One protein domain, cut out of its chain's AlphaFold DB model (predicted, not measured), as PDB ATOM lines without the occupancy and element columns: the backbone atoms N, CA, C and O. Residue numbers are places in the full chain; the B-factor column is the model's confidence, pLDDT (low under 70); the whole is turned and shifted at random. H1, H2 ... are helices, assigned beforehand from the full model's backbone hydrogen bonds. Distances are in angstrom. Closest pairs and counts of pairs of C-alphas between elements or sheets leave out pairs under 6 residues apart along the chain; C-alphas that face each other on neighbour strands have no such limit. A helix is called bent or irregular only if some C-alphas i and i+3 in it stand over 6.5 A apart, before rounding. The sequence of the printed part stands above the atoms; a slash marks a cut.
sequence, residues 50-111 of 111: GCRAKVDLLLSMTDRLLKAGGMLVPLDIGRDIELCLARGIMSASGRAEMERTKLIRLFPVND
ATOM      1  N   GLY A  50      82.449  27.307  -4.303       84.81
ATOM      2  CA  GLY A  50      83.721  26.677  -3.933       84.81
ATOM      3  C   GLY A  50      84.161  25.598  -4.931       84.81
ATOM      4  O   GLY A  50      84.701  24.555  -4.540       84.81
ATOM      5  N   CYS A  51      83.833  25.808  -6.210       89.81
ATOM      6  CA  CYS A  51      84.063  24.919  -7.351       89.81
ATOM      7  C   CYS A  51      83.429  23.526  -7.260       89.81
ATOM      8  O   CYS A  51      83.723  22.649  -8.076       89.81
ATOM      9  N   ARG A  52      82.510  23.322  -6.311       86.81
ATOM     10  CA  ARG A  52      81.901  22.019  -6.038       86.81
ATOM     11  C   ARG A  52      81.117  21.477  -7.228       86.81
ATOM     12  O   ARG A  52      81.326  20.336  -7.613       86.81
ATOM     13  N   ALA A  53      80.316  22.316  -7.883       87.12
ATOM     14  CA  ALA A  53      79.534  21.913  -9.054       87.12
ATOM     15  C   ALA A  53      80.408  21.379 -10.206       87.12
ATOM     16  O   ALA A  53      80.015  20.457 -10.920       87.12
ATOM     17  N   LYS A  54      81.612  21.940 -10.389       88.81
ATOM     18  CA  LYS A  54      82.557  21.498 -11.426       88.81
ATOM     19  C   LYS A  54      83.260  20.206 -11.042       88.81
ATOM     20  O   LYS A  54      83.438  19.351 -11.905       88.81
ATOM     21  N   VAL A  55      83.603  20.049  -9.765       86.81
ATOM     22  CA  VAL A  55      84.146  18.796  -9.227       86.81
ATOM     23  C   VAL A  55      83.117  17.669  -9.343       86.81
ATOM     24  O   VAL A  55      83.444  16.623  -9.894       86.81
ATOM     25  N   ASP A  56      81.864  17.897  -8.947       87.62
ATOM     26  CA  ASP A  56      80.776  16.916  -9.068       87.62
ATOM     27  C   ASP A  56      80.543  16.514 -10.532       87.62
ATOM     28  O   ASP A  56      80.403  15.332 -10.859       87.62
ATOM     29  N   LEU A  57      80.568  17.493 -11.444       87.31
ATOM     30  CA  LEU A  57      80.459  17.235 -12.877       87.31
ATOM     31  C   LEU A  57      81.632  16.384 -13.377       87.31
ATOM     32  O   LEU A  57      81.408  15.385 -14.065       87.31
ATOM     33  N   LEU A  58      82.865  16.728 -12.996       84.88
ATOM     34  CA  LEU A  58      84.057  15.959 -13.341       84.88
ATOM     35  C   LEU A  58      83.956  14.517 -12.826       84.88
ATOM     36  O   LEU A  58      84.202  13.579 -13.584       84.88
ATOM     37  N   LEU A  59      83.543  14.321 -11.574       82.19
ATOM     38  CA  LEU A  59      83.361  13.006 -10.957       82.19
ATOM     39  C   LEU A  59      82.303  12.179 -11.695       82.19
ATOM     40  O   LEU A  59      82.559  11.028 -12.044       82.19
ATOM     41  N   SER A  60      81.163  12.787 -12.033       83.69
ATOM     42  CA  SER A  60      80.083  12.119 -12.775       83.69
ATOM     43  C   SER A  60      80.513  11.648 -14.171       83.69
ATOM     44  O   SER A  60      80.005  10.655 -14.703       83.69
ATOM     45  N   MET A  61      81.474  12.353 -14.773       78.56
ATOM     46  CA  MET A  61      82.039  12.011 -16.072       78.56
ATOM     47  C   MET A  61      83.217  11.050 -15.955       78.56
ATOM     48  O   MET A  61      83.456  10.294 -16.891       78.56
ATOM     49  N   THR A  62      83.925  11.030 -14.826       73.00
ATOM     50  CA  THR A  62      85.126  10.210 -14.617       73.00
ATOM     51  C   THR A  62      84.837   8.728 -14.845       73.00
ATOM     52  O   THR A  62      85.575   8.085 -15.582       73.00
ATOM     53  N   ASP A  63      83.712   8.201 -14.355       66.62
ATOM     54  CA  ASP A  63      83.310   6.810 -14.618       66.62
ATOM     55  C   ASP A  63      83.098   6.504 -16.110       66.62
ATOM     56  O   ASP A  63      83.347   5.389 -16.574       66.62
ATOM     57  N   ARG A  64      82.635   7.490 -16.888       66.25
ATOM     58  CA  ARG A  64      82.418   7.352 -18.337       66.25
ATOM     59  C   ARG A  64      83.720   7.517 -19.119       66.25
ATOM     60  O   ARG A  64      83.957   6.770 -20.062       66.25
ATOM     61  N   LEU A  65      84.565   8.456 -18.702       62.69
ATOM     62  CA  LEU A  65      85.868   8.736 -19.301       62.69
ATOM     63  C   LEU A  65      86.852   7.583 -19.053       62.69
ATOM     64  O   LEU A  65      87.553   7.161 -19.966       62.69
ATOM     65  N   LEU A  66      86.836   6.993 -17.855       61.88
ATOM     66  CA  LEU A  66      87.621   5.803 -17.515       61.88
ATOM     67  C   LEU A  66      87.226   4.583 -18.359       61.88
ATOM     68  O   LEU A  66      88.096   3.828 -18.790       61.88
ATOM     69  N   LYS A  67      85.930   4.396 -18.639       59.19
ATOM     70  CA  LYS A  67      85.435   3.283 -19.472       59.19
ATOM     71  C   LYS A  67      85.777   3.421 -20.959       59.19
ATOM     72  O   LYS A  67      85.785   2.414 -21.658       59.19
ATOM     73  N   ALA A  68      86.070   4.629 -21.442       60.47
ATOM     74  CA  ALA A  68      86.341   4.909 -22.853       60.47
ATOM     75  C   ALA A  68      87.816   4.716 -23.273       60.47
ATOM     76  O   ALA A  68      88.164   5.001 -24.416       60.47
ATOM     77  N   GLY A  69      88.689   4.221 -22.387       53.91
ATOM     78  CA  GLY A  69      90.089   3.918 -22.719       53.91
ATOM     79  C   GLY A  69      91.068   5.088 -22.557       53.91
ATOM     80  O   GLY A  69      92.222   4.970 -22.960       53.91
ATOM     81  N   GLY A  70      90.647   6.198 -21.941       63.19
ATOM     82  CA  GLY A  70      91.527   7.319 -21.612       63.19
ATOM     83  C   GLY A  70      90.778   8.473 -20.950       63.19
ATOM     84  O   GLY A  70      89.679   8.834 -21.362       63.19
ATOM     85  N   MET A  71      91.375   9.063 -19.911       66.94
ATOM     86  CA  MET A  71      90.756  10.155 -19.163       66.94
ATOM     87  C   MET A  71      90.916  11.474 -19.926       66.94
ATOM     88  O   MET A  71      91.957  12.119 -19.844       66.94
ATOM     89  N   LEU A  72      89.896  11.860 -20.697       68.44
ATOM     90  CA  LEU A  72      89.882  13.113 -21.453       68.44
ATOM     91  C   LEU A  72      88.916  14.097 -20.787       68.44
ATOM     92  O   LEU A  72      87.704  14.043 -20.988       68.44
ATOM     93  N   VAL A  73      89.454  14.968 -19.933       76.00
ATOM     94  CA  VAL A  73      88.662  16.013 -19.279       76.00
ATOM     95  C   VAL A  73      88.274  17.071 -20.318       76.00
ATOM     96  O   VAL A  73      89.151  17.552 -21.038       76.00
ATOM     97  N   PRO A  74      86.990  17.467 -20.418       80.62
ATOM     98  CA  PRO A  74      86.593  18.577 -21.276       80.62
ATOM     99  C   PRO A  74      87.347  19.860 -20.912       80.62
ATOM    100  O   PRO A  74      87.413  20.225 -19.738       80.62
ATOM    101  N   LEU A  75      87.870  20.556 -21.925       82.00
ATOM    102  CA  LEU A  75      88.710  21.755 -21.777       82.00
ATOM    103  C   LEU A  75      88.113  22.807 -20.832       82.00
ATOM    104  O   LEU A  75      88.835  23.357 -20.007       82.00
ATOM    105  N   ASP A  76      86.806  23.058 -20.919       83.12
ATOM    106  CA  ASP A  76      86.140  24.066 -20.088       83.12
ATOM    107  C   ASP A  76      86.097  23.664 -18.606       83.12
ATOM    108  O   ASP A  76      86.334  24.493 -17.732       83.12
ATOM    109  N   ILE A  77      85.847  22.383 -18.314       84.44
ATOM    110  CA  ILE A  77      85.809  21.863 -16.937       84.44
ATOM    111  C   ILE A  77      87.217  21.853 -16.351       84.44
ATOM    112  O   ILE A  77      87.407  22.266 -15.209       84.44
ATOM    113  N   GLY A  78      88.198  21.404 -17.137       86.38
ATOM    114  CA  GLY A  78      89.589  21.386 -16.703       86.38
ATOM    115  C   GLY A  78      90.097  22.788 -16.382       86.38
ATOM    116  O   GLY A  78      90.646  23.000 -15.308       86.38
ATOM    117  N   ARG A  79      89.808  23.764 -17.251       87.00
ATOM    118  CA  ARG A  79      90.177  25.167 -17.035       87.00
ATOM    119  C   ARG A  79      89.528  25.757 -15.785       87.00
ATOM    120  O   ARG A  79      90.204  26.460 -15.040       87.00
ATOM    121  N   ASP A  80      88.243  25.490 -15.556       89.00
ATOM    122  CA  ASP A  80      87.555  25.964 -14.353       89.00
ATOM    123  C   ASP A  80      88.201  25.361 -13.089       89.00
ATOM    124  O   ASP A  80      88.478  26.087 -12.141       89.00
ATOM    125  N   ILE A  81      88.524  24.062 -13.086       88.06
ATOM    126  CA  ILE A  81      89.170  23.382 -11.948       88.06
ATOM    127  C   ILE A  81      90.604  23.878 -11.709       88.06
ATOM    128  O   ILE A  81      90.981  24.122 -10.563       88.06
ATOM    129  N   GLU A  82      91.396  24.076 -12.763       88.69
ATOM    130  CA  GLU A  82      92.728  24.685 -12.663       88.69
ATOM    131  C   GLU A  82      92.653  26.095 -12.081       88.69
ATOM    132  O   GLU A  82      93.435  26.443 -11.199       88.69
ATOM    133  N   LEU A  83      91.681  26.895 -12.522       87.56
ATOM    134  CA  LEU A  83      91.463  28.245 -12.009       87.56
ATOM    135  C   LEU A  83      91.106  28.227 -10.519       87.56
ATOM    136  O   LEU A  83      91.614  29.043  -9.751       87.56
ATOM    137  N   CYS A  84      90.282  27.266 -10.105       89.38
ATOM    138  CA  CYS A  84      89.912  27.060  -8.711       89.38
ATOM    139  C   CYS A  84      91.092  26.678  -7.819       89.38
ATOM    140  O   CYS A  84      91.202  27.167  -6.693       89.38
ATOM    141  N   LEU A  85      91.969  25.807  -8.323       87.94
ATOM    142  CA  LEU A  85      93.206  25.418  -7.655       87.94
ATOM    143  C   LEU A  85      94.174  26.600  -7.554       87.94
ATOM    144  O   LEU A  85      94.637  26.909  -6.460       87.94
ATOM    145  N   ALA A  86      94.422  27.289  -8.669       87.38
ATOM    146  CA  ALA A  86      95.371  28.395  -8.754       87.38
ATOM    147  C   ALA A  86      94.959  29.604  -7.902       87.38
ATOM    148  O   ALA A  86      95.812  30.255  -7.307       87.38
ATOM    149  N   ARG A  87      93.656  29.912  -7.814       85.06
ATOM    150  CA  ARG A  87      93.150  30.992  -6.948       85.06
ATOM    151  C   ARG A  87      92.883  30.553  -5.504       85.06
ATOM    152  O   ARG A  87      92.512  31.389  -4.689       85.06
ATOM    153  N   GLY A  88      93.045  29.269  -5.171       87.38
ATOM    154  CA  GLY A  88      92.801  28.758  -3.818       87.38
ATOM    155  C   GLY A  88      91.336  28.830  -3.362       87.38
ATOM    156  O   GLY A  88      91.068  28.743  -2.168       87.38
ATOM    157  N   ILE A  89      90.392  28.971  -4.297       88.81
ATOM    158  CA  ILE A  89      88.947  29.083  -4.022       88.81
ATOM    159  C   ILE A  89      88.246  27.719  -3.958       88.81
ATOM    160  O   ILE A  89      87.054  27.634  -3.669       88.81
ATOM    161  N   MET A  90      88.963  26.627  -4.244       89.94
ATOM    162  CA  MET A  90      88.385  25.289  -4.170       89.94
ATOM    163  C   MET A  90      88.035  24.905  -2.728       89.94
ATOM    164  O   MET A  90      88.879  24.938  -1.831       89.94
ATOM    165  N   SER A  91      86.799  24.450  -2.528       88.31
ATOM    166  CA  SER A  91      86.331  23.932  -1.243       88.31
ATOM    167  C   SER A  91      87.174  22.749  -0.748       88.31
ATOM    168  O   SER A  91      87.594  21.882  -1.520       88.31
ATOM    169  N   ALA A  92      87.362  22.664   0.573       87.00
ATOM    170  CA  ALA A  92      88.091  21.565   1.209       87.00
ATOM    171  C   ALA A  92      87.479  20.190   0.890       87.00
ATOM    172  O   ALA A  92      88.206  19.222   0.671       87.00
ATOM    173  N   SER A  93      86.146  20.110   0.814       85.56
ATOM    174  CA  SER A  93      85.440  18.890   0.418       85.56
ATOM    175  C   SER A  93      85.741  18.497  -1.027       85.56
ATOM    176  O   SER A  93      86.066  17.339  -1.269       85.56
ATOM    177  N   GLY A  94      85.700  19.452  -1.965       84.38
ATOM    178  CA  GLY A  94      85.985  19.182  -3.376       84.38
ATOM    179  C   GLY A  94      87.430  18.733  -3.584       84.38
ATOM    180  O   GLY A  94      87.687  17.751  -4.277       84.38
ATOM    181  N   ARG A  95      88.377  19.377  -2.889       85.94
ATOM    182  CA  ARG A  95      89.788  18.975  -2.897       85.94
ATOM    183  C   ARG A  95      89.985  17.557  -2.357       85.94
ATOM    184  O   ARG A  95      90.625  16.742  -3.018       85.94
ATOM    185  N   ALA A  96      89.386  17.235  -1.209       86.88
ATOM    186  CA  ALA A  96      89.468  15.898  -0.625       86.88
ATOM    187  C   ALA A  96      88.872  14.820  -1.549       86.88
ATOM    188  O   ALA A  96      89.367  13.695  -1.612       86.88
ATOM    189  N   GLU A  97      87.814  15.147  -2.290       86.69
ATOM    190  CA  GLU A  97      87.166  14.221  -3.218       86.69
ATOM    191  C   GLU A  97      88.001  13.980  -4.482       86.69
ATOM    192  O   GLU A  97      88.166  12.834  -4.920       86.69
ATOM    193  N   MET A  98      88.638  15.028  -5.010       85.56
ATOM    194  CA  MET A  98      89.617  14.917  -6.094       85.56
ATOM    195  C   MET A  98      90.872  14.132  -5.688       85.56
ATOM    196  O   MET A  98      91.439  13.403  -6.506       85.56
ATOM    197  N   GLU A  99      91.312  14.255  -4.434       86.69
ATOM    198  CA  GLU A  99      92.419  13.468  -3.883       86.69
ATOM    199  C   GLU A  99      92.042  11.987  -3.755       86.69
ATOM    200  O   GLU A  99      92.787  11.120  -4.222       86.69
ATOM    201  N   ARG A 100      90.855  11.684  -3.207       85.44
ATOM    202  CA  ARG A 100      90.335  10.307  -3.088       85.44
ATOM    203  C   ARG A 100      90.237   9.605  -4.438       85.44
ATOM    204  O   ARG A 100      90.605   8.438  -4.553       85.44
ATOM    205  N   THR A 101      89.772  10.317  -5.457       78.94
ATOM    206  CA  THR A 101      89.617   9.788  -6.821       78.94
ATOM    207  C   THR A 101      90.889   9.870  -7.661       78.94
ATOM    208  O   THR A 101      90.901   9.423  -8.805       78.94
ATOM    209  N   LYS A 102      91.989  10.399  -7.102       81.31
ATOM    210  CA  LYS A 102      93.272  10.645  -7.787       81.31
ATOM    211  C   LYS A 102      93.168  11.577  -9.005       81.31
ATOM    212  O   LYS A 102      94.156  11.722  -9.725       81.31
ATOM    213  N   LEU A 103      92.029  12.246  -9.199       79.88
ATOM    214  CA  LEU A 103      91.805  13.240 -10.252       79.88
ATOM    215  C   LEU A 103      92.696  14.464 -10.083       79.88
ATOM    216  O   LEU A 103      93.083  15.078 -11.072       79.88
ATOM    217  N   ILE A 104      93.088  14.771  -8.845       80.94
ATOM    218  CA  ILE A 104      94.013  15.866  -8.538       80.94
ATOM    219  C   ILE A 104      95.329  15.779  -9.335       80.94
ATOM    220  O   ILE A 104      95.936  16.796  -9.633       80.94
ATOM    221  N   ARG A 105      95.751  14.575  -9.752       81.00
ATOM    222  CA  ARG A 105      96.982  14.366 -10.537       81.00
ATOM    223  C   ARG A 105      96.902  14.891 -11.970       81.00
ATOM    224  O   ARG A 105      97.938  15.019 -12.612       81.00
ATOM    225  N   LEU A 106      95.698  15.139 -12.479       78.69
ATOM    226  CA  LEU A 106      95.491  15.692 -13.817       78.69
ATOM    227  C   LEU A 106      95.681  17.208 -13.862       78.69
ATOM    228  O   LEU A 106      95.839  17.756 -14.946       78.69
ATOM    229  N   PHE A 107      95.650  17.864 -12.703       81.56
ATOM    230  CA  PHE A 107      95.685  19.313 -12.581       81.56
ATOM    231  C   PHE A 107      96.920  19.700 -11.766       81.56
ATOM    232  O   PHE A 107      96.825  19.852 -10.545       81.56
ATOM    233  N   PRO A 108      98.103  19.788 -12.400       69.06
ATOM    234  CA  PRO A 108      99.292  20.251 -11.708       69.06
ATOM    235  C   PRO A 108      99.056  21.689 -11.247       69.06
ATOM    236  O   PRO A 108      98.847  22.594 -12.055       69.06
ATOM    237  N   VAL A 109      99.071  21.895  -9.933       65.62
ATOM    238  CA  VAL A 109      99.158  23.239  -9.372       65.62
ATOM    239  C   VAL A 109     100.589  23.690  -9.627       65.62
ATOM    240  O   VAL A 109     101.525  23.077  -9.118       65.62
ATOM    241  N   ASN A 110     100.766  24.691 -10.487       56.19
ATOM    242  CA  ASN A 110     102.040  25.393 -10.563       56.19
ATOM    243  C   ASN A 110     102.148  26.210  -9.269       56.19
ATOM    244  O   ASN A 110     101.524  27.267  -9.181       56.19
ATOM    245  N   ASP A 111     102.829  25.658  -8.261       47.59
ATOM    246  CA  ASP A 111     103.311  26.419  -7.099       47.59
ATOM    247  C   ASP A 111     104.292  27.521  -7.540       47.59
ATOM    248  O   ASP A 111     105.108  27.264  -8.461       47.59
TER     249      ASP A 111
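This is residues 50 to 111 of the 111 residues of an uncharacterized protein of Rhizobium leguminosarum bv. trifolii WSM1689 (UniProt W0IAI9). Look first for one long helix, H1, whose first part is met by two shorter helices: H3 runs the same way as H1 at a small angle, and H2 runs the opposite way at a steep slant. The rest of H1 makes much of the length of the domain; the link of residues 68 to 74 folds back from its end to H2, and the short turn H4 lies near H2 and H3. The helices meet sparingly, with H1 using only residues 52 to 58 for its contacts. You have 62 printed residues with four named helices, H1, H2, H3 and H4 in chain order, no named strand, and the class all helix. The whole is compact, with a radius of gyration of the C-alphas of 10.9 A, and elongated, spanning 31 by 20 by 18 A.

Begin with H1, residues 52 to 67, which has a kink of 30 degrees near residue 61. H1 is neither bent nor irregular, but only just: C-alphas 60 and 63 are 6.5 A apart. With residues 54 to 58 alone, H1 touches H2, residues 75 to 86, at its residues 77 to 81; their closest C-alphas, of Lys 54 and Ile 77, are 6.4 A apart. These two run opposite ways at a steep tilt of 51 degrees. With residues 52 to 55 alone, H1 touches H3, residues 92 to 100; their closest C-alphas, of Arg 52 and Gly 94, are 5.6 A apart. They run the same way at a shallow tilt of 12 degrees. H2 and H3 are apart. H3 is close to but not clearly touching H4, residues 103 to 106, with the closest C-alphas, of Met 98 and Ile 104, 5.1 A apart. H2 and H4 are near each other, with 5 pairs of C-alphas within 10 A, while H1 and H4 are only just apart, closest at 8.5 A. In the backbone, every O i to N i+4 pair is within hydrogen-bond range in H2 and H3, and 10 of 12 are in H1; H4 is too short for such a pair, and its one O i to N i+3 pair is within range.

Find C-alpha 52 at (81.901, 22.019, -6.038); from there H1 runs 23.3 A to C-alpha 67 at (85.435, 3.283, -19.472). H2 covers 16.1 A from C-alpha 75 to C-alpha 86, and H3 12.3 A from C-alpha 92 to C-alpha 100. H4 ends at C-alpha 106, at (95.491, 15.692, -13.817), 5.7 A from C-alpha 103.

The two C-alphas farthest apart, of Lys 67 and Asp 111, are 31.7 A apart. The printed part has no cut. The link from H1 to H2 is short, and those from H2 to H3 and H3 to H4 are tight. Mean pLDDT of the printed part is 79.7; look for values under 70 at residues 63 to 72 and 108 to 111, where Asp 111 is the chain's last residue.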